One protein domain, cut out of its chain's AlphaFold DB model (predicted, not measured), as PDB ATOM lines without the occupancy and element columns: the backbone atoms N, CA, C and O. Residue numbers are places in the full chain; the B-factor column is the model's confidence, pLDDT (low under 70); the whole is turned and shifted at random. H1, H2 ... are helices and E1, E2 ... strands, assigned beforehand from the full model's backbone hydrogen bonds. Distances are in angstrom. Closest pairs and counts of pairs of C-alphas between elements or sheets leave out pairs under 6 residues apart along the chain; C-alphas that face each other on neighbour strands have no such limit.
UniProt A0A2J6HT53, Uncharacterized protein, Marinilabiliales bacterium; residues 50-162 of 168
ATOM      1  N   ASP A  50     -52.038   9.083   6.516       74.44
ATOM      2  CA  ASP A  50     -53.410   8.590   6.362       74.44
ATOM      3  C   ASP A  50     -54.052   9.098   5.063       74.44
ATOM      4  O   ASP A  50     -54.619   8.318   4.298       74.44
ATOM      5  N   GLU A  51     -53.916  10.392   4.758       79.69
ATOM      6  CA  GLU A  51     -54.390  10.959   3.489       79.69
ATOM      7  C   GLU A  51     -53.669  10.334   2.295       79.69
ATOM      8  O   GLU A  51     -54.307   9.981   1.303       79.69
ATOM      9  N   PHE A  52     -52.351  10.143   2.396       83.31
ATOM     10  CA  PHE A  52     -51.565   9.524   1.337       83.31
ATOM     11  C   PHE A  52     -51.979   8.065   1.110       83.31
ATOM     12  O   PHE A  52     -52.134   7.632  -0.034       83.31
ATOM     13  N   THR A  53     -52.247   7.327   2.184       79.50
ATOM     14  CA  THR A  53     -52.765   5.954   2.123       79.50
ATOM     15  C   THR A  53     -54.103   5.912   1.385       79.50
ATOM     16  O   THR A  53     -54.241   5.177   0.409       79.50
ATOM     17  N   ILE A  54     -55.048   6.779   1.761       83.06
ATOM     18  CA  ILE A  54     -56.373   6.864   1.126       83.06
ATOM     19  C   ILE A  54     -56.274   7.230  -0.361       83.06
ATOM     20  O   ILE A  54     -57.046   6.718  -1.174       83.06
ATOM     21  N   LEU A  55     -55.369   8.142  -0.735       85.75
ATOM     22  CA  LEU A  55     -55.151   8.491  -2.142       85.75
ATOM     23  C   LEU A  55     -54.544   7.324  -2.921       85.75
ATOM     24  O   LEU A  55     -54.967   7.059  -4.044       85.75
ATOM     25  N   THR A  56     -53.598   6.609  -2.314       86.62
ATOM     26  CA  THR A  56     -52.925   5.466  -2.940       86.62
ATOM     27  C   THR A  56     -53.902   4.331  -3.230       86.62
ATOM     28  O   THR A  56     -53.909   3.792  -4.330       86.62
ATOM     29  N   GLU A  57     -54.791   4.014  -2.289       85.38
ATOM     30  CA  GLU A  57     -55.817   2.974  -2.456       85.38
ATOM     31  C   GLU A  57     -56.816   3.268  -3.583       85.38
ATOM     32  O   GLU A  57     -57.442   2.355  -4.120       85.38
ATOM     33  N   LYS A  58     -56.978   4.543  -3.945       85.62
ATOM     34  CA  LYS A  58     -57.862   4.989  -5.030       85.62
ATOM     35  C   LYS A  58     -57.130   5.177  -6.355       85.62
ATOM     36  O   LYS A  58     -57.782   5.475  -7.355       85.62
ATOM     37  N   ALA A  59     -55.805   5.068  -6.360       85.38
ATOM     38  CA  ALA A  59     -55.010   5.328  -7.542       85.38
ATOM     39  C   ALA A  59     -55.119   4.174  -8.541       85.38
ATOM     40  O   ALA A  59     -55.044   2.999  -8.182       85.38
ATOM     41  N   ASP A  60     -55.253   4.527  -9.818       80.50
ATOM     42  CA  ASP A  60     -55.085   3.568 -10.899       80.50
ATOM     43  C   ASP A  60     -53.602   3.490 -11.267       80.50
ATOM     44  O   ASP A  60     -52.946   4.490 -11.563       80.50
ATOM     45  N   PHE A  61     -53.069   2.276 -11.237       83.69
ATOM     46  CA  PHE A  61     -51.689   1.991 -11.594       83.69
ATOM     47  C   PHE A  61     -51.523   1.698 -13.095       83.69
ATOM     48  O   PHE A  61     -50.416   1.382 -13.518       83.69
ATOM     49  N   ASN A  62     -52.584   1.765 -13.914       79.94
ATOM     50  CA  ASN A  62     -52.542   1.667 -15.383       79.94
ATOM     51  C   ASN A  62     -51.702   0.485 -15.918       79.94
ATOM     52  O   ASN A  62     -50.953   0.616 -16.885       79.94
ATOM     53  N   GLY A  63     -51.759  -0.676 -15.254       73.75
ATOM     54  CA  GLY A  63     -50.949  -1.855 -15.606       73.75
ATOM     55  C   GLY A  63     -49.454  -1.778 -15.246       73.75
ATOM     56  O   GLY A  63     -48.751  -2.770 -15.406       73.75
ATOM     57  N   SER A  64     -48.974  -0.658 -14.706       81.94
ATOM     58  CA  SER A  64     -47.617  -0.488 -14.170       81.94
ATOM     59  C   SER A  64     -47.529  -0.934 -12.709       81.94
ATOM     60  O   SER A  64     -48.548  -1.091 -12.030       81.94
ATOM     61  N   ILE A  65     -46.308  -1.151 -12.213       86.50
ATOM     62  CA  ILE A  65     -46.065  -1.458 -10.793       86.50
ATOM     63  C   ILE A  65     -46.077  -0.208  -9.907       86.50
ATOM     64  O   ILE A  65     -46.297  -0.321  -8.706       86.50
ATOM     65  N   SER A  66     -45.835   0.971 -10.486       90.38
ATOM     66  CA  SER A  66     -45.674   2.238  -9.776       90.38
ATOM     67  C   SER A  66     -46.629   3.303 -10.317       90.38
ATOM     68  O   SER A  66     -47.029   3.242 -11.483       90.38
ATOM     69  N   SER A  67     -47.013   4.261  -9.472       90.56
ATOM     70  CA  SER A  67     -47.844   5.409  -9.856       90.56
ATOM     71  C   SER A  67     -47.464   6.666  -9.066       90.56
ATOM     72  O   SER A  67     -47.054   6.574  -7.904       90.56
ATOM     73  N   GLU A  68     -47.596   7.838  -9.695       90.81
ATOM     74  CA  GLU A  68     -47.584   9.132  -9.001       90.81
ATOM     75  C   GLU A  68     -48.962   9.338  -8.373       90.81
ATOM     76  O   GLU A  68     -49.984   9.321  -9.059       90.81
ATOM     77  N   ILE A  69     -48.993   9.517  -7.058       90.12
ATOM     78  CA  ILE A  69     -50.238   9.572  -6.287       90.12
ATOM     79  C   ILE A  69     -50.616  11.011  -5.972       90.12
ATOM     80  O   ILE A  69     -51.788  11.386  -6.000       90.12
ATOM     81  N   TYR A  70     -49.614  11.817  -5.634       87.69
ATOM     82  CA  TYR A  70     -49.811  13.191  -5.221       87.69
ATOM     83  C   TYR A  70     -48.562  14.020  -5.496       87.69
ATOM     84  O   TYR A  70     -47.439  13.526  -5.419       87.69
ATOM     85  N   ARG A  71     -48.760  15.304  -5.779       86.50
ATOM     86  CA  ARG A  71     -47.686  16.273  -5.965       86.50
ATOM     87  C   ARG A  71     -48.091  17.590  -5.329       86.50
ATOM     88  O   ARG A  71     -49.159  18.124  -5.632       86.50
ATOM     89  N   ASP A  72     -47.221  18.118  -4.480       83.44
ATOM     90  CA  ASP A  72     -47.331  19.474  -3.951       83.44
ATOM     91  C   ASP A  72     -46.226  20.374  -4.531       83.44
ATOM     92  O   ASP A  72     -45.628  20.073  -5.564       83.44
ATOM     93  N   LYS A  73     -45.983  21.532  -3.907       80.62
ATOM     94  CA  LYS A  73     -44.978  22.499  -4.371       80.62
ATOM     95  C   LYS A  73     -43.535  22.017  -4.197       80.62
ATOM     96  O   LYS A  73     -42.690  22.410  -4.996       80.62
ATOM     97  N   LYS A  74     -43.248  21.221  -3.169       83.06
ATOM     98  CA  LYS A  74     -41.904  20.758  -2.795       83.06
ATOM     99  C   LYS A  74     -41.666  19.297  -3.130       83.06
ATOM    100  O   LYS A  74     -40.532  18.946  -3.415       83.06
ATOM    101  N   SER A  75     -42.702  18.469  -3.106       86.44
ATOM    102  CA  SER A  75     -42.551  17.021  -3.125       86.44
ATOM    103  C   SER A  75     -43.492  16.352  -4.119       86.44
ATOM    104  O   SER A  75     -44.643  16.756  -4.301       86.44
ATOM    105  N   THR A  76     -43.002  15.270  -4.719       87.81
ATOM    106  CA  THR A  76     -43.807  14.302  -5.463       87.81
ATOM    107  C   THR A  76     -43.851  12.989  -4.684       87.81
ATOM    108  O   THR A  76     -42.821  12.503  -4.214       87.81
ATOM    109  N   TYR A  77     -45.044  12.418  -4.553       88.88
ATOM    110  CA  TYR A  77     -45.331  11.205  -3.799       88.88
ATOM    111  C   TYR A  77     -45.707  10.074  -4.751       88.88
ATOM    112  O   TYR A  77     -46.599  10.214  -5.593       88.88
ATOM    113  N   PHE A  78     -45.043   8.936  -4.582       91.06
ATOM    114  CA  PHE A  78     -45.196   7.762  -5.431       91.06
ATOM    115  C   PHE A  78     -45.555   6.545  -4.594       91.06
ATOM    116  O   PHE A  78     -45.126   6.419  -3.446       91.06
ATOM    117  N   ALA A  79     -46.272   5.608  -5.198       91.88
ATOM    118  CA  ALA A  79     -46.503   4.304  -4.604       91.88
ATOM    119  C   ALA A  79     -46.099   3.184  -5.558       91.88
ATOM    120  O   ALA A  79     -46.178   3.340  -6.777       91.88
ATOM    121  N   ILE A  80     -45.687   2.052  -4.990       92.31
ATOM    122  CA  ILE A  80     -45.501   0.784  -5.699       92.31
ATOM    123  C   ILE A  80     -46.472  -0.242  -5.127       92.31
ATOM    124  O   ILE A  80     -46.515  -0.452  -3.916       92.31
ATOM    125  N   ASP A  81     -47.211  -0.909  -6.003       90.19
ATOM    126  CA  ASP A  81     -48.095  -2.019  -5.661       90.19
ATOM    127  C   ASP A  81     -47.279  -3.300  -5.431       90.19
ATOM    128  O   ASP A  81     -46.738  -3.888  -6.373       90.19
ATOM    129  N   ARG A  82     -47.182  -3.752  -4.172       88.06
ATOM    130  CA  ARG A  82     -46.403  -4.954  -3.828       88.06
ATOM    131  C   ARG A  82     -47.037  -6.229  -4.365       88.06
ATOM    132  O   ARG A  82     -46.315  -7.205  -4.550       88.06
ATOM    133  N   ILE A  83     -48.342  -6.245  -4.653       85.88
ATOM    134  CA  ILE A  83     -48.995  -7.418  -5.253       85.88
ATOM    135  C   ILE A  83     -48.396  -7.673  -6.642       85.88
ATOM    136  O   ILE A  83     -48.111  -8.817  -6.992       85.88
ATOM    137  N   LYS A  84     -48.109  -6.605  -7.397       87.19
ATOM    138  CA  LYS A  84     -47.481  -6.682  -8.726       87.19
ATOM    139  C   LYS A  84     -45.972  -6.926  -8.704       87.19
ATOM    140  O   LYS A  84     -45.386  -7.186  -9.751       87.19
ATOM    141  N   LEU A  85     -45.321  -6.846  -7.543       87.44
ATOM    142  CA  LEU A  85     -43.901  -7.181  -7.427       87.44
ATOM    143  C   LEU A  85     -43.651  -8.691  -7.443       87.44
ATOM    144  O   LEU A  85     -42.509  -9.081  -7.628       87.44
ATOM    145  N   GLU A  86     -44.666  -9.540  -7.249       84.19
ATOM    146  CA  GLU A  86     -44.621 -11.011  -7.397       84.19
ATOM    147  C   GLU A  86     -43.612 -11.780  -6.510       84.19
ATOM    148  O   GLU A  86     -43.668 -13.007  -6.430       84.19
ATOM    149  N   SER A  87     -42.669 -11.119  -5.829       87.31
ATOM    150  CA  SER A  87     -41.705 -11.763  -4.934       87.31
ATOM    151  C   SER A  87     -41.067 -10.795  -3.939       87.31
ATOM    152  O   SER A  87     -40.822  -9.625  -4.234       87.31
ATOM    153  N   LYS A  88     -40.682 -11.336  -2.779       89.44
ATOM    154  CA  LYS A  88     -39.943 -10.606  -1.739       89.44
ATOM    155  C   LYS A  88     -38.571 -10.103  -2.208       89.44
ATOM    156  O   LYS A  88     -38.101  -9.076  -1.731       89.44
ATOM    157  N   TYR A  89     -37.934 -10.810  -3.142       93.19
ATOM    158  CA  TYR A  89     -36.672 -10.370  -3.737       93.19
ATOM    159  C   TYR A  89     -36.824  -9.022  -4.447       93.19
ATOM    160  O   TYR A  89     -36.039  -8.114  -4.196       93.19
ATOM    161  N   LEU A  90     -37.852  -8.884  -5.290       93.56
ATOM    162  CA  LEU A  90     -38.077  -7.674  -6.085       93.56
ATOM    163  C   LEU A  90     -38.340  -6.461  -5.185       93.56
ATOM    164  O   LEU A  90     -37.749  -5.405  -5.392       93.56
ATOM    165  N   GLU A  91     -39.131  -6.646  -4.127       91.94
ATOM    166  CA  GLU A  91     -39.334  -5.635  -3.082       91.94
ATOM    167  C   GLU A  91     -38.012  -5.188  -2.442       91.94
ATOM    168  O   GLU A  91     -37.670  -4.005  -2.476       91.94
ATOM    169  N   LEU A  92     -37.234  -6.128  -1.895       91.75
ATOM    170  CA  LEU A  92     -35.973  -5.806  -1.224       91.75
ATOM    171  C   LEU A  92     -34.975  -5.141  -2.178       91.75
ATOM    172  O   LEU A  92     -34.310  -4.177  -1.801       91.75
ATOM    173  N   ARG A  93     -34.884  -5.625  -3.419       93.31
ATOM    174  CA  ARG A  93     -33.922  -5.125  -4.400       93.31
ATOM    175  C   ARG A  93     -34.244  -3.709  -4.871       93.31
ATOM    176  O   ARG A  93     -33.319  -2.920  -5.057       93.31
ATOM    177  N   ILE A  94     -35.523  -3.361  -5.030       91.88
ATOM    178  CA  ILE A  94     -35.940  -1.978  -5.310       91.88
ATOM    179  C   ILE A  94     -35.578  -1.074  -4.133       91.88
ATOM    180  O   ILE A  94     -34.986  -0.017  -4.340       91.88
ATOM    181  N   LEU A  95     -35.873  -1.497  -2.901       90.81
ATOM    182  CA  LEU A  95     -35.549  -0.710  -1.710       90.81
ATOM    183  C   LEU A  95     -34.043  -0.435  -1.606       90.81
ATOM    184  O   LEU A  95     -33.646   0.694  -1.336       90.81
ATOM    185  N   GLU A  96     -33.191  -1.427  -1.876       90.69
ATOM    186  CA  GLU A  96     -31.738  -1.223  -1.902       90.69
ATOM    187  C   GLU A  96     -31.279  -0.212  -2.952       90.69
ATOM    188  O   GLU A  96     -30.409   0.609  -2.660       90.69
ATOM    189  N   GLN A  97     -31.863  -0.251  -4.151       90.69
ATOM    190  CA  GLN A  97     -31.556   0.712  -5.210       90.69
ATOM    191  C   GLN A  97     -31.995   2.129  -4.817       90.69
ATOM    192  O   GLN A  97     -31.218   3.068  -4.965       90.69
ATOM    193  N   VAL A  98     -33.184   2.273  -4.223       89.25
ATOM    194  CA  VAL A  98     -33.693   3.551  -3.699       89.25
ATOM    195  C   VAL A  98     -32.765   4.115  -2.615       89.25
ATOM    196  O   VAL A  98     -32.359   5.275  -2.692       89.25
ATOM    197  N   TYR A  99     -32.345   3.293  -1.647       86.69
ATOM    198  CA  TYR A  99     -31.415   3.731  -0.598       86.69
ATOM    199  C   TYR A  99     -30.040   4.145  -1.145       86.69
ATOM    200  O   TYR A  99     -29.401   5.034  -0.579       86.69
ATOM    201  N   ALA A 100     -29.575   3.517  -2.227       85.69
ATOM    202  CA  ALA A 100     -28.317   3.877  -2.876       85.69
ATOM    203  C   ALA A 100     -28.416   5.178  -3.693       85.69
ATOM    204  O   ALA A 100     -27.446   5.934  -3.752       85.69
ATOM    205  N   ASP A 101     -29.576   5.440  -4.299       83.19
ATOM    206  CA  ASP A 101     -29.808   6.560  -5.212       83.19
ATOM    207  C   ASP A 101     -29.976   7.919  -4.514       83.19
ATOM    208  O   ASP A 101     -29.632   8.956  -5.078       83.19
ATOM    209  N   LYS A 102     -30.473   7.931  -3.271       80.12
ATOM    210  CA  LYS A 102     -30.649   9.124  -2.412       80.12
ATOM    211  C   LYS A 102     -31.611  10.212  -2.927       80.12
ATOM    212  O   LYS A 102     -31.864  11.151  -2.178       80.12
ATOM    213  N   VAL A 103     -32.148  10.103  -4.143       85.75
ATOM    214  CA  VAL A 103     -33.143  11.046  -4.693       85.75
ATOM    215  C   VAL A 103     -34.556  10.696  -4.237       85.75
ATOM    216  O   VAL A 103     -35.336  11.575  -3.875       85.75
ATOM    217  N   ILE A 104     -34.882   9.405  -4.253       87.12
ATOM    218  CA  ILE A 104     -36.174   8.882  -3.816       87.12
ATOM    219  C   ILE A 104     -36.017   8.376  -2.383       87.12
ATOM    220  O   ILE A 104     -35.069   7.659  -2.067       87.12
ATOM    221  N   VAL A 105     -36.958   8.729  -1.514       86.44
ATOM    222  CA  VAL A 105     -36.979   8.314  -0.113       86.44
ATOM    223  C   VAL A 105     -38.165   7.390   0.114       86.44
ATOM    224  O   VAL A 105     -39.304   7.738  -0.181       86.44
ATOM    225  N   HIS A 106     -37.901   6.206   0.662       87.12
ATOM    226  CA  HIS A 106     -38.938   5.292   1.135       87.12
ATOM    227  C   HIS A 106     -39.465   5.765   2.495       87.12
ATOM    228  O   HIS A 106     -38.689   5.906   3.441       87.12
ATOM    229  N   ILE A 107     -40.774   6.002   2.596       83.69
ATOM    230  CA  ILE A 107     -41.405   6.575   3.799       83.69
ATOM    231  C   ILE A 107     -42.305   5.599   4.551       83.69
ATOM    232  O   ILE A 107     -42.778   5.926   5.637       83.69
ATOM    233  N   GLY A 108     -42.510   4.395   4.021       81.88
ATOM    234  CA  GLY A 108     -43.255   3.344   4.700       81.88
ATOM    235  C   GLY A 108     -44.071   2.489   3.745       81.88
ATOM    236  O   GLY A 108     -43.842   2.470   2.539       81.88
ATOM    237  N   HIS A 109     -45.037   1.777   4.307       83.69
ATOM    238  CA  HIS A 109     -45.965   0.929   3.574       83.69
ATOM    239  C   HIS A 109     -47.374   1.074   4.142       83.69
ATOM    240  O   HIS A 109     -47.537   1.463   5.300       83.69
ATOM    241  N   THR A 110     -48.380   0.756   3.331       78.06
ATOM    242  CA  THR A 110     -49.779   0.742   3.772       78.06
ATOM    243  C   THR A 110     -50.196  -0.661   4.208       78.06
ATOM    244  O   THR A 110     -49.913  -1.657   3.539       78.06
ATOM    245  N   GLU A 111     -50.919  -0.731   5.321       69.50
ATOM    246  CA  GLU A 111     -51.663  -1.914   5.761       69.50
ATOM    247  C   GLU A 111     -53.162  -1.602   5.616       69.50
ATOM    248  O   GLU A 111     -53.564  -0.494   5.974       69.50
ATOM    249  N   PRO A 112     -54.018  -2.514   5.116       60.78
ATOM    250  CA  PRO A 112     -53.741  -3.881   4.655       60.78
ATOM    251  C   PRO A 112     -53.348  -3.973   3.163       60.78
ATOM    252  O   PRO A 112     -53.157  -5.068   2.637       60.78
ATOM    253  N   HIS A 113     -53.292  -2.841   2.452       57.78
ATOM    254  CA  HIS A 113     -53.301  -2.798   0.985       57.78
ATOM    255  C   HIS A 113     -51.928  -2.867   0.294       57.78
ATOM    256  O   HIS A 113     -51.863  -2.714  -0.921       57.78
ATOM    257  N   ASN A 114     -50.856  -3.231   1.007       76.88
ATOM    258  CA  ASN A 114     -49.606  -3.698   0.397       76.88
ATOM    259  C   ASN A 114     -48.956  -2.701  -0.587       76.88
ATOM    260  O   ASN A 114     -48.363  -3.120  -1.579       76.88
ATOM    261  N   PHE A 115     -49.002  -1.394  -0.329       88.38
ATOM    262  CA  PHE A 115     -48.227  -0.428  -1.117       88.38
ATOM    263  C   PHE A 115     -46.906  -0.098  -0.426       88.38
ATOM    264  O   PHE A 115     -46.869   0.029   0.794       88.38
ATOM    265  N   LEU A 116     -45.826   0.064  -1.192       89.56
ATOM    266  CA  LEU A 116     -44.624   0.769  -0.736       89.56
ATOM    267  C   LEU A 116     -44.775   2.246  -1.078       89.56
ATOM    268  O   LEU A 116     -45.135   2.580  -2.207       89.56
ATOM    269  N   LEU A 117     -44.478   3.114  -0.121       88.69
ATOM    270  CA  LEU A 117     -44.680   4.550  -0.221       88.69
ATOM    271  C   LEU A 117     -43.343   5.272  -0.352       88.69
ATOM    272  O   LEU A 117     -42.416   5.047   0.435       88.69
ATOM    273  N   PHE A 118     -43.264   6.182  -1.316       89.94
ATOM    274  CA  PHE A 118     -42.062   6.941  -1.621       89.94
ATOM    275  C   PHE A 118     -42.358   8.428  -1.792       89.94
ATOM    276  O   PHE A 118     -43.459   8.825  -2.171       89.94
ATOM    277  N   VAL A 119     -41.340   9.247  -1.556       88.56
ATOM    278  CA  VAL A 119     -41.369  10.693  -1.772       88.56
ATOM    279  C   VAL A 119     -40.044  11.149  -2.376       88.56
ATOM    280  O   VAL A 119     -38.993  10.575  -2.087       88.56
ATOM    281  N   ALA A 120     -40.082  12.181  -3.207       88.25
ATOM    282  CA  ALA A 120     -38.895  12.860  -3.708       88.25
ATOM    283  C   ALA A 120     -39.135  14.370  -3.778       88.25
ATOM    284  O   ALA A 120     -40.267  14.803  -3.994       88.25
ATOM    285  N   ASP A 121     -38.071  15.159  -3.627       85.06
ATOM    286  CA  ASP A 121     -38.125  16.610  -3.843       85.06
ATOM    287  C   ASP A 121     -38.355  16.903  -5.336       85.06
ATOM    288  O   ASP A 121     -37.739  16.290  -6.215       85.06
ATOM    289  N   ASN A 122     -39.238  17.853  -5.627       82.12
ATOM    290  CA  ASN A 122     -39.555  18.290  -6.979       82.12
ATOM    291  C   ASN A 122     -38.327  18.824  -7.716       82.12
ATOM    292  O   ASN A 122     -38.224  18.585  -8.915       82.12
ATOM    293  N   ILE A 123     -37.380  19.470  -7.023       79.75
ATOM    294  CA  ILE A 123     -36.125  19.938  -7.633       79.75
ATOM    295  C   ILE A 123     -35.390  18.751  -8.259       79.75
ATOM    296  O   ILE A 123     -35.004  18.789  -9.426       79.75
ATOM    297  N   PHE A 124     -35.273  17.645  -7.521       73.38
ATOM    298  CA  PHE A 124     -34.632  16.452  -8.054       73.38
ATOM    299  C   PHE A 124     -35.467  15.765  -9.137       73.38
ATOM    300  O   PHE A 124     -34.878  15.194 -10.051       73.38
ATOM    301  N   ASN A 125     -36.800  15.817  -9.068       68.50
ATOM    302  CA  ASN A 125     -37.682  15.278 -10.113       68.50
ATOM    303  C   ASN A 125     -37.541  16.054 -11.437       68.50
ATOM    304  O   ASN A 125     -37.564  15.471 -12.516       68.50
ATOM    305  N   GLU A 126     -37.350  17.369 -11.372       68.44
ATOM    306  CA  GLU A 126     -37.114  18.203 -12.553       68.44
ATOM    307  C   GLU A 126     -35.713  17.977 -13.146       68.44
ATOM    308  O   GLU A 126     -35.562  17.910 -14.366       68.44
ATOM    309  N   GLU A 127     -34.693  17.802 -12.300       69.06
ATOM    310  CA  GLU A 127     -33.300  17.621 -12.734       69.06
ATOM    311  C   GLU A 127     -32.976  16.199 -13.222       69.06
ATOM    312  O   GLU A 127     -32.167  16.030 -14.135       69.06
ATOM    313  N   ASN A 128     -33.585  15.168 -12.627       60.44
ATOM    314  CA  ASN A 128     -33.272  13.758 -12.913       60.44
ATOM    315  C   ASN A 128     -34.248  13.104 -13.904       60.44
ATOM    316  O   ASN A 128     -34.136  11.907 -14.177       60.44
ATOM    317  N   GLY A 129     -35.183  13.880 -14.457       68.19
ATOM    318  CA  GLY A 129     -36.248  13.377 -15.315       68.19
ATOM    319  C   GLY A 129     -37.328  12.628 -14.531       68.19
ATOM    320  O   GLY A 129     -37.378  12.656 -13.306       68.19
ATOM    321  N   ASN A 130     -38.214  11.947 -15.257       79.62
ATOM    322  CA  ASN A 130     -39.387  11.296 -14.685       79.62
ATOM    323  C   ASN A 130     -38.998  10.207 -13.665       79.62
ATOM    324  O   ASN A 130     -38.622   9.092 -14.033       79.62
ATOM    325  N   LEU A 131     -39.117  10.511 -12.369       82.50
ATOM    326  CA  LEU A 131     -38.780   9.576 -11.289       82.50
ATOM    327  C   LEU A 131     -39.635   8.298 -11.303       82.50
ATOM    328  O   LEU A 131     -39.191   7.265 -10.797       82.50
ATOM    329  N   LEU A 132     -40.810   8.327 -11.939       84.38
ATOM    330  CA  LEU A 132     -41.606   7.126 -12.190       84.38
ATOM    331  C   LEU A 132     -40.851   6.138 -13.096       84.38
ATOM    332  O   LEU A 132     -40.781   4.944 -12.807       84.38
ATOM    333  N   ASP A 133     -40.218   6.640 -14.160       84.12
ATOM    334  CA  ASP A 133     -39.425   5.819 -15.082       84.12
ATOM    335  C   ASP A 133     -38.193   5.243 -14.382       84.12
ATOM    336  O   ASP A 133     -37.773   4.120 -14.670       84.12
ATOM    337  N   LYS A 134     -37.651   5.965 -13.397       87.31
ATOM    338  CA  LYS A 134     -36.547   5.490 -12.561       87.31
ATOM    339  C   LYS A 134     -36.960   4.308 -11.681       87.31
ATOM    340  O   LYS A 134     -36.262   3.296 -11.668       87.31
ATOM    341  N   LEU A 135     -38.116   4.385 -11.015       88.62
ATOM    342  CA  LEU A 135     -38.669   3.258 -10.250       88.62
ATOM    343  C   LEU A 135     -38.967   2.049 -11.147       88.62
ATOM    344  O   LEU A 135     -38.632   0.918 -10.791       88.62
ATOM    345  N   ASN A 136     -39.535   2.280 -12.331       86.31
ATOM    346  CA  ASN A 136     -39.773   1.214 -13.303       86.31
ATOM    347  C   ASN A 136     -38.458   0.591 -13.800       86.31
ATOM    348  O   ASN A 136     -38.371  -0.627 -13.928       86.31
ATOM    349  N   THR A 137     -37.409   1.396 -13.989       89.12
ATOM    350  CA  THR A 137     -36.068   0.908 -14.350       89.12
ATOM    351  C   THR A 137     -35.489   0.019 -13.252       89.12
ATOM    352  O   THR A 137     -35.001  -1.071 -13.550       89.12
ATOM    353  N   PHE A 138     -35.586   0.426 -11.981       91.62
ATOM    354  CA  PHE A 138     -35.129  -0.396 -10.854       91.62
ATOM    355  C   PHE A 138     -35.822  -1.757 -10.809       91.62
ATOM    356  O   PHE A 138     -35.179  -2.771 -10.529       91.62
ATOM    357  N   TYR A 139     -37.120  -1.785 -11.114       91.56
ATOM    358  CA  TYR A 139     -37.879  -3.023 -11.215       91.56
ATOM    359  C   TYR A 139     -37.446  -3.884 -12.401       91.56
ATOM    360  O   TYR A 139     -37.222  -5.078 -12.216       91.56
ATOM    361  N   SER A 140     -37.265  -3.305 -13.592       90.94
ATOM    362  CA  SER A 140     -36.782  -4.047 -14.763       90.94
ATOM    363  C   SER A 140     -35.403  -4.668 -14.527       90.94
ATOM    364  O   SER A 140     -35.213  -5.844 -14.826       90.94
ATOM    365  N   VAL A 141     -34.474  -3.924 -13.918       91.75
ATOM    366  CA  VAL A 141     -33.148  -4.442 -13.540       91.75
ATOM    367  C   VAL A 141     -33.278  -5.583 -12.531       91.75
ATOM    368  O   VAL A 141     -32.667  -6.634 -12.704       91.75
ATOM    369  N   ALA A 142     -34.111  -5.421 -11.501       93.94
ATOM    370  CA  ALA A 142     -34.320  -6.466 -10.502       93.94
ATOM    371  C   ALA A 142     -34.982  -7.725 -11.098       93.94
ATOM    372  O   ALA A 142     -34.665  -8.841 -10.687       93.94
ATOM    373  N   LEU A 143     -35.880  -7.574 -12.074       93.56
ATOM    374  CA  LEU A 143     -36.474  -8.696 -12.805       93.56
ATOM    375  C   LEU A 143     -35.432  -9.468 -13.614       93.56
ATOM    376  O   LEU A 143     -35.414 -10.698 -13.560       93.56
ATOM    377  N   GLU A 144     -34.566  -8.760 -14.337       93.94
ATOM    378  CA  GLU A 144     -33.485  -9.370 -15.110       93.94
ATOM    379  C   GLU A 144     -32.510 -10.113 -14.188       93.94
ATOM    380  O   GLU A 144     -32.246 -11.299 -14.405       93.94
ATOM    381  N   GLU A 145     -32.069  -9.474 -13.097       93.88
ATOM    382  CA  GLU A 145     -31.223 -10.105 -12.078       93.88
ATOM    383  C   GLU A 145     -31.884 -11.376 -11.520       93.88
ATOM    384  O   GLU A 145     -31.266 -12.442 -11.530       93.88
ATOM    385  N   LYS A 146     -33.161 -11.305 -11.118       94.12
ATOM    386  CA  LYS A 146     -33.925 -12.459 -10.614       94.12
ATOM    387  C   LYS A 146     -34.007 -13.594 -11.635       94.12
ATOM    388  O   LYS A 146     -33.916 -14.753 -11.247       94.12
ATOM    389  N   SER A 147     -34.188 -13.282 -12.919       94.00
ATOM    390  CA  SER A 147     -34.293 -14.289 -13.986       94.00
ATOM    391  C   SER A 147     -32.991 -15.064 -14.217       94.00
ATOM    392  O   SER A 147     -33.021 -16.186 -14.718       94.00
ATOM    393  N   SER A 148     -31.858 -14.478 -13.818       93.75
ATOM    394  CA  SER A 148     -30.531 -15.092 -13.904       93.75
ATOM    395  C   SER A 148     -30.165 -15.956 -12.690       93.75
ATOM    396  O   SER A 148     -29.139 -16.636 -12.724       93.75
ATOM    397  N   MET A 149     -30.980 -15.932 -11.629       94.12
ATOM    398  CA  MET A 149     -30.739 -16.663 -10.386       94.12
ATOM    399  C   MET A 149     -31.556 -17.952 -10.330       94.12
ATOM    400  O   MET A 149     -32.728 -17.980 -10.707       94.12
ATOM    401  N   ASP A 150     -30.957 -19.007  -9.787       94.81
ATOM    402  CA  ASP A 150     -31.708 -20.193  -9.374       94.81
ATOM    403  C   ASP A 150     -32.394 -19.990  -8.003       94.81
ATOM    404  O   ASP A 150     -32.222 -18.974  -7.322       94.81
ATOM    405  N   GLU A 151     -33.213 -20.961  -7.592       93.12
ATOM    406  CA  GLU A 151     -33.983 -20.894  -6.343       93.12
ATOM    407  C   GLU A 151     -33.092 -20.853  -5.088       93.12
ATOM    408  O   GLU A 151     -33.413 -20.159  -4.115       93.12
ATOM    409  N   GLU A 152     -31.956 -21.557  -5.104       95.25
ATOM    410  CA  GLU A 152     -31.017 -21.588  -3.983       95.25
ATOM    411  C   GLU A 152     -30.322 -20.230  -3.834       95.25
ATOM    412  O   GLU A 152     -30.267 -19.663  -2.738       95.25
ATOM    413  N   GLN A 153     -29.845 -19.663  -4.943       94.56
ATOM    414  CA  GLN A 153     -29.253 -18.331  -5.008       94.56
ATOM    415  C   GLN A 153     -30.241 -17.259  -4.547       94.56
ATOM    416  O   GLN A 153     -29.888 -16.420  -3.713       94.56
ATOM    417  N   LEU A 154     -31.486 -17.320  -5.027       93.81
ATOM    418  CA  LEU A 154     -32.546 -16.389  -4.656       93.81
ATOM    419  C   LEU A 154     -32.834 -16.443  -3.150       93.81
ATOM    420  O   LEU A 154     -32.882 -15.410  -2.479       93.81
ATOM    421  N   THR A 155     -32.974 -17.649  -2.601       92.81
ATOM    422  CA  THR A 155     -33.243 -17.868  -1.174       92.81
ATOM    423  C   THR A 155     -32.092 -17.362  -0.308       92.81
ATOM    424  O   THR A 155     -32.308 -16.637   0.668       92.81
ATOM    425  N   ASN A 156     -30.853 -17.688  -0.681       93.12
ATOM    426  CA  ASN A 156     -29.658 -17.229   0.024       93.12
ATOM    427  C   ASN A 156     -29.526 -15.702  -0.008       93.12
ATOM    428  O   ASN A 156     -29.162 -15.092   1.003       93.12
ATOM    429  N   TRP A 157     -29.860 -15.074  -1.138       94.12
ATOM    430  CA  TRP A 157     -29.863 -13.621  -1.265       94.12
ATOM    431  C   TRP A 157     -30.915 -12.988  -0.351       94.12
ATOM    432  O   TRP A 157     -30.571 -12.148   0.480       94.12
ATOM    433  N   ILE A 158     -32.173 -13.443  -0.416       92.94
ATOM    434  CA  ILE A 158     -33.256 -12.909   0.426       92.94
ATOM    435  C   ILE A 158     -32.881 -13.024   1.906       92.94
ATOM    436  O   ILE A 158     -32.961 -12.037   2.628       92.94
ATOM    437  N   ASN A 159     -32.388 -14.180   2.356       90.25
ATOM    438  CA  ASN A 159     -32.013 -14.392   3.758       90.25
ATOM    439  C   ASN A 159     -30.891 -13.460   4.240       90.25
ATOM    440  O   ASN A 159     -30.829 -13.100   5.418       90.25
ATOM    441  N   LYS A 160     -29.978 -13.072   3.348       89.56
ATOM    442  CA  LYS A 160     -28.871 -12.173   3.677       89.56
ATOM    443  C   LYS A 160     -29.317 -10.708   3.751       89.56
ATOM    444  O   LYS A 160     -28.782  -9.965   4.580       89.56
ATOM    445  N   HIS A 161     -30.256 -10.311   2.897       88.81
ATOM    446  CA  HIS A 161     -30.662  -8.918   2.690       88.81
ATOM    447  C   HIS A 161     -31.943  -8.541   3.448       88.81
ATOM    448  O   HIS A 161     -32.160  -7.371   3.772       88.81
ATOM    449  N   ASP A 162     -32.750  -9.527   3.832       83.81
ATOM    450  CA  ASP A 162     -33.894  -9.324   4.701       83.81
ATOM    451  C   ASP A 162     -33.448  -9.053   6.145       83.81
ATOM    452  O   ASP A 162     -33.136  -9.954   6.929       83.81
TER     453      ASP A 162
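This is residues 50 to 162 of the 168 residues of an uncharacterized protein of Marinilabiliales bacterium (UniProt A0A2J6HT53). A strongly twisted four-stranded sheet has H3 and H5 crossing each other over one face and short H1 over the other. H3 and H5 reach past the sheet, and H6 packs on the beginning of H3 at the far end from the sheet's strands. The 113 printed residues hold six named helices and four named strands, in the order H1 E1 E2 H2 H3 E3 E4 H4 H5 H6. The sheet's order is E1 - E2 - E4 - E3, all antiparallel, and the class is mixed. The whole is compact, with a radius of gyration of the C-alphas of 14.2 A and spans of 46 by 32 by 24 A.

Begin with the sheet: E1, residues 66 to 71, E2, 75 to 81, E4, 115 to 121, and E3, 104 to 109. In the hairpin of E1 and E2, N 67 and O 79 are 3.0 A apart, within hydrogen-bond range. Between E2 and E4, look at N 78 and O 118, 2.9 A; in the hairpin of E3 and E4, at N 105 and O 119, 2.8 A. On one face H3, residues 88 to 101, is over E4 and E3 at a height over the sheet of 9.7 A. H5, residues 131 to 147, is on the same face, over E2, at a height of 10.7 A. H3 and H5 touch at a steep tilt of 48 degrees, opposite ways, the closest C-alphas being those of Ile 94 and Phe 138, 5.8 A. On the opposite face H1, residues 50 to 57, has a height of 8.0 A, making three layers, helices on both faces of a sheet. H2, residues 82 to 85, and H4, residues 122 to 127, only graze the sheet. E2, H2 H3 and E3 form a split strand-helix-strand unit, two same-way strands with E4 between them, and its crossover is right-handed. H6, residues 151 to 161, is not on the sheet; H3 touches it with residues 88 to 92 alone, the closest C-alphas being those of Tyr 89 and Ile 158, 6.0 A. In H1, H3, H4, H5 and H6 every O i to N i+4 pair is within hydrogen-bond range; H2 is too short for such a pair.

Find C-alpha 50 at (-53.410, 8.590, 6.362), where H1 begins. E2 and E4 each run 20.0 A, H3 20.2 A. H5 runs 24.4 A from C-alpha 131 at (-38.780, 9.576, -11.289). H6 runs 15.4 A to C-alpha 161 at (-30.662, -8.918, 2.690).

The C-alphas of Lys 73 and Glu 152 are the two farthest apart, 46.2 A. The printed part has no cut and no long link. Residues 111 to 113 and 125 to 129 have pLDDT under 70.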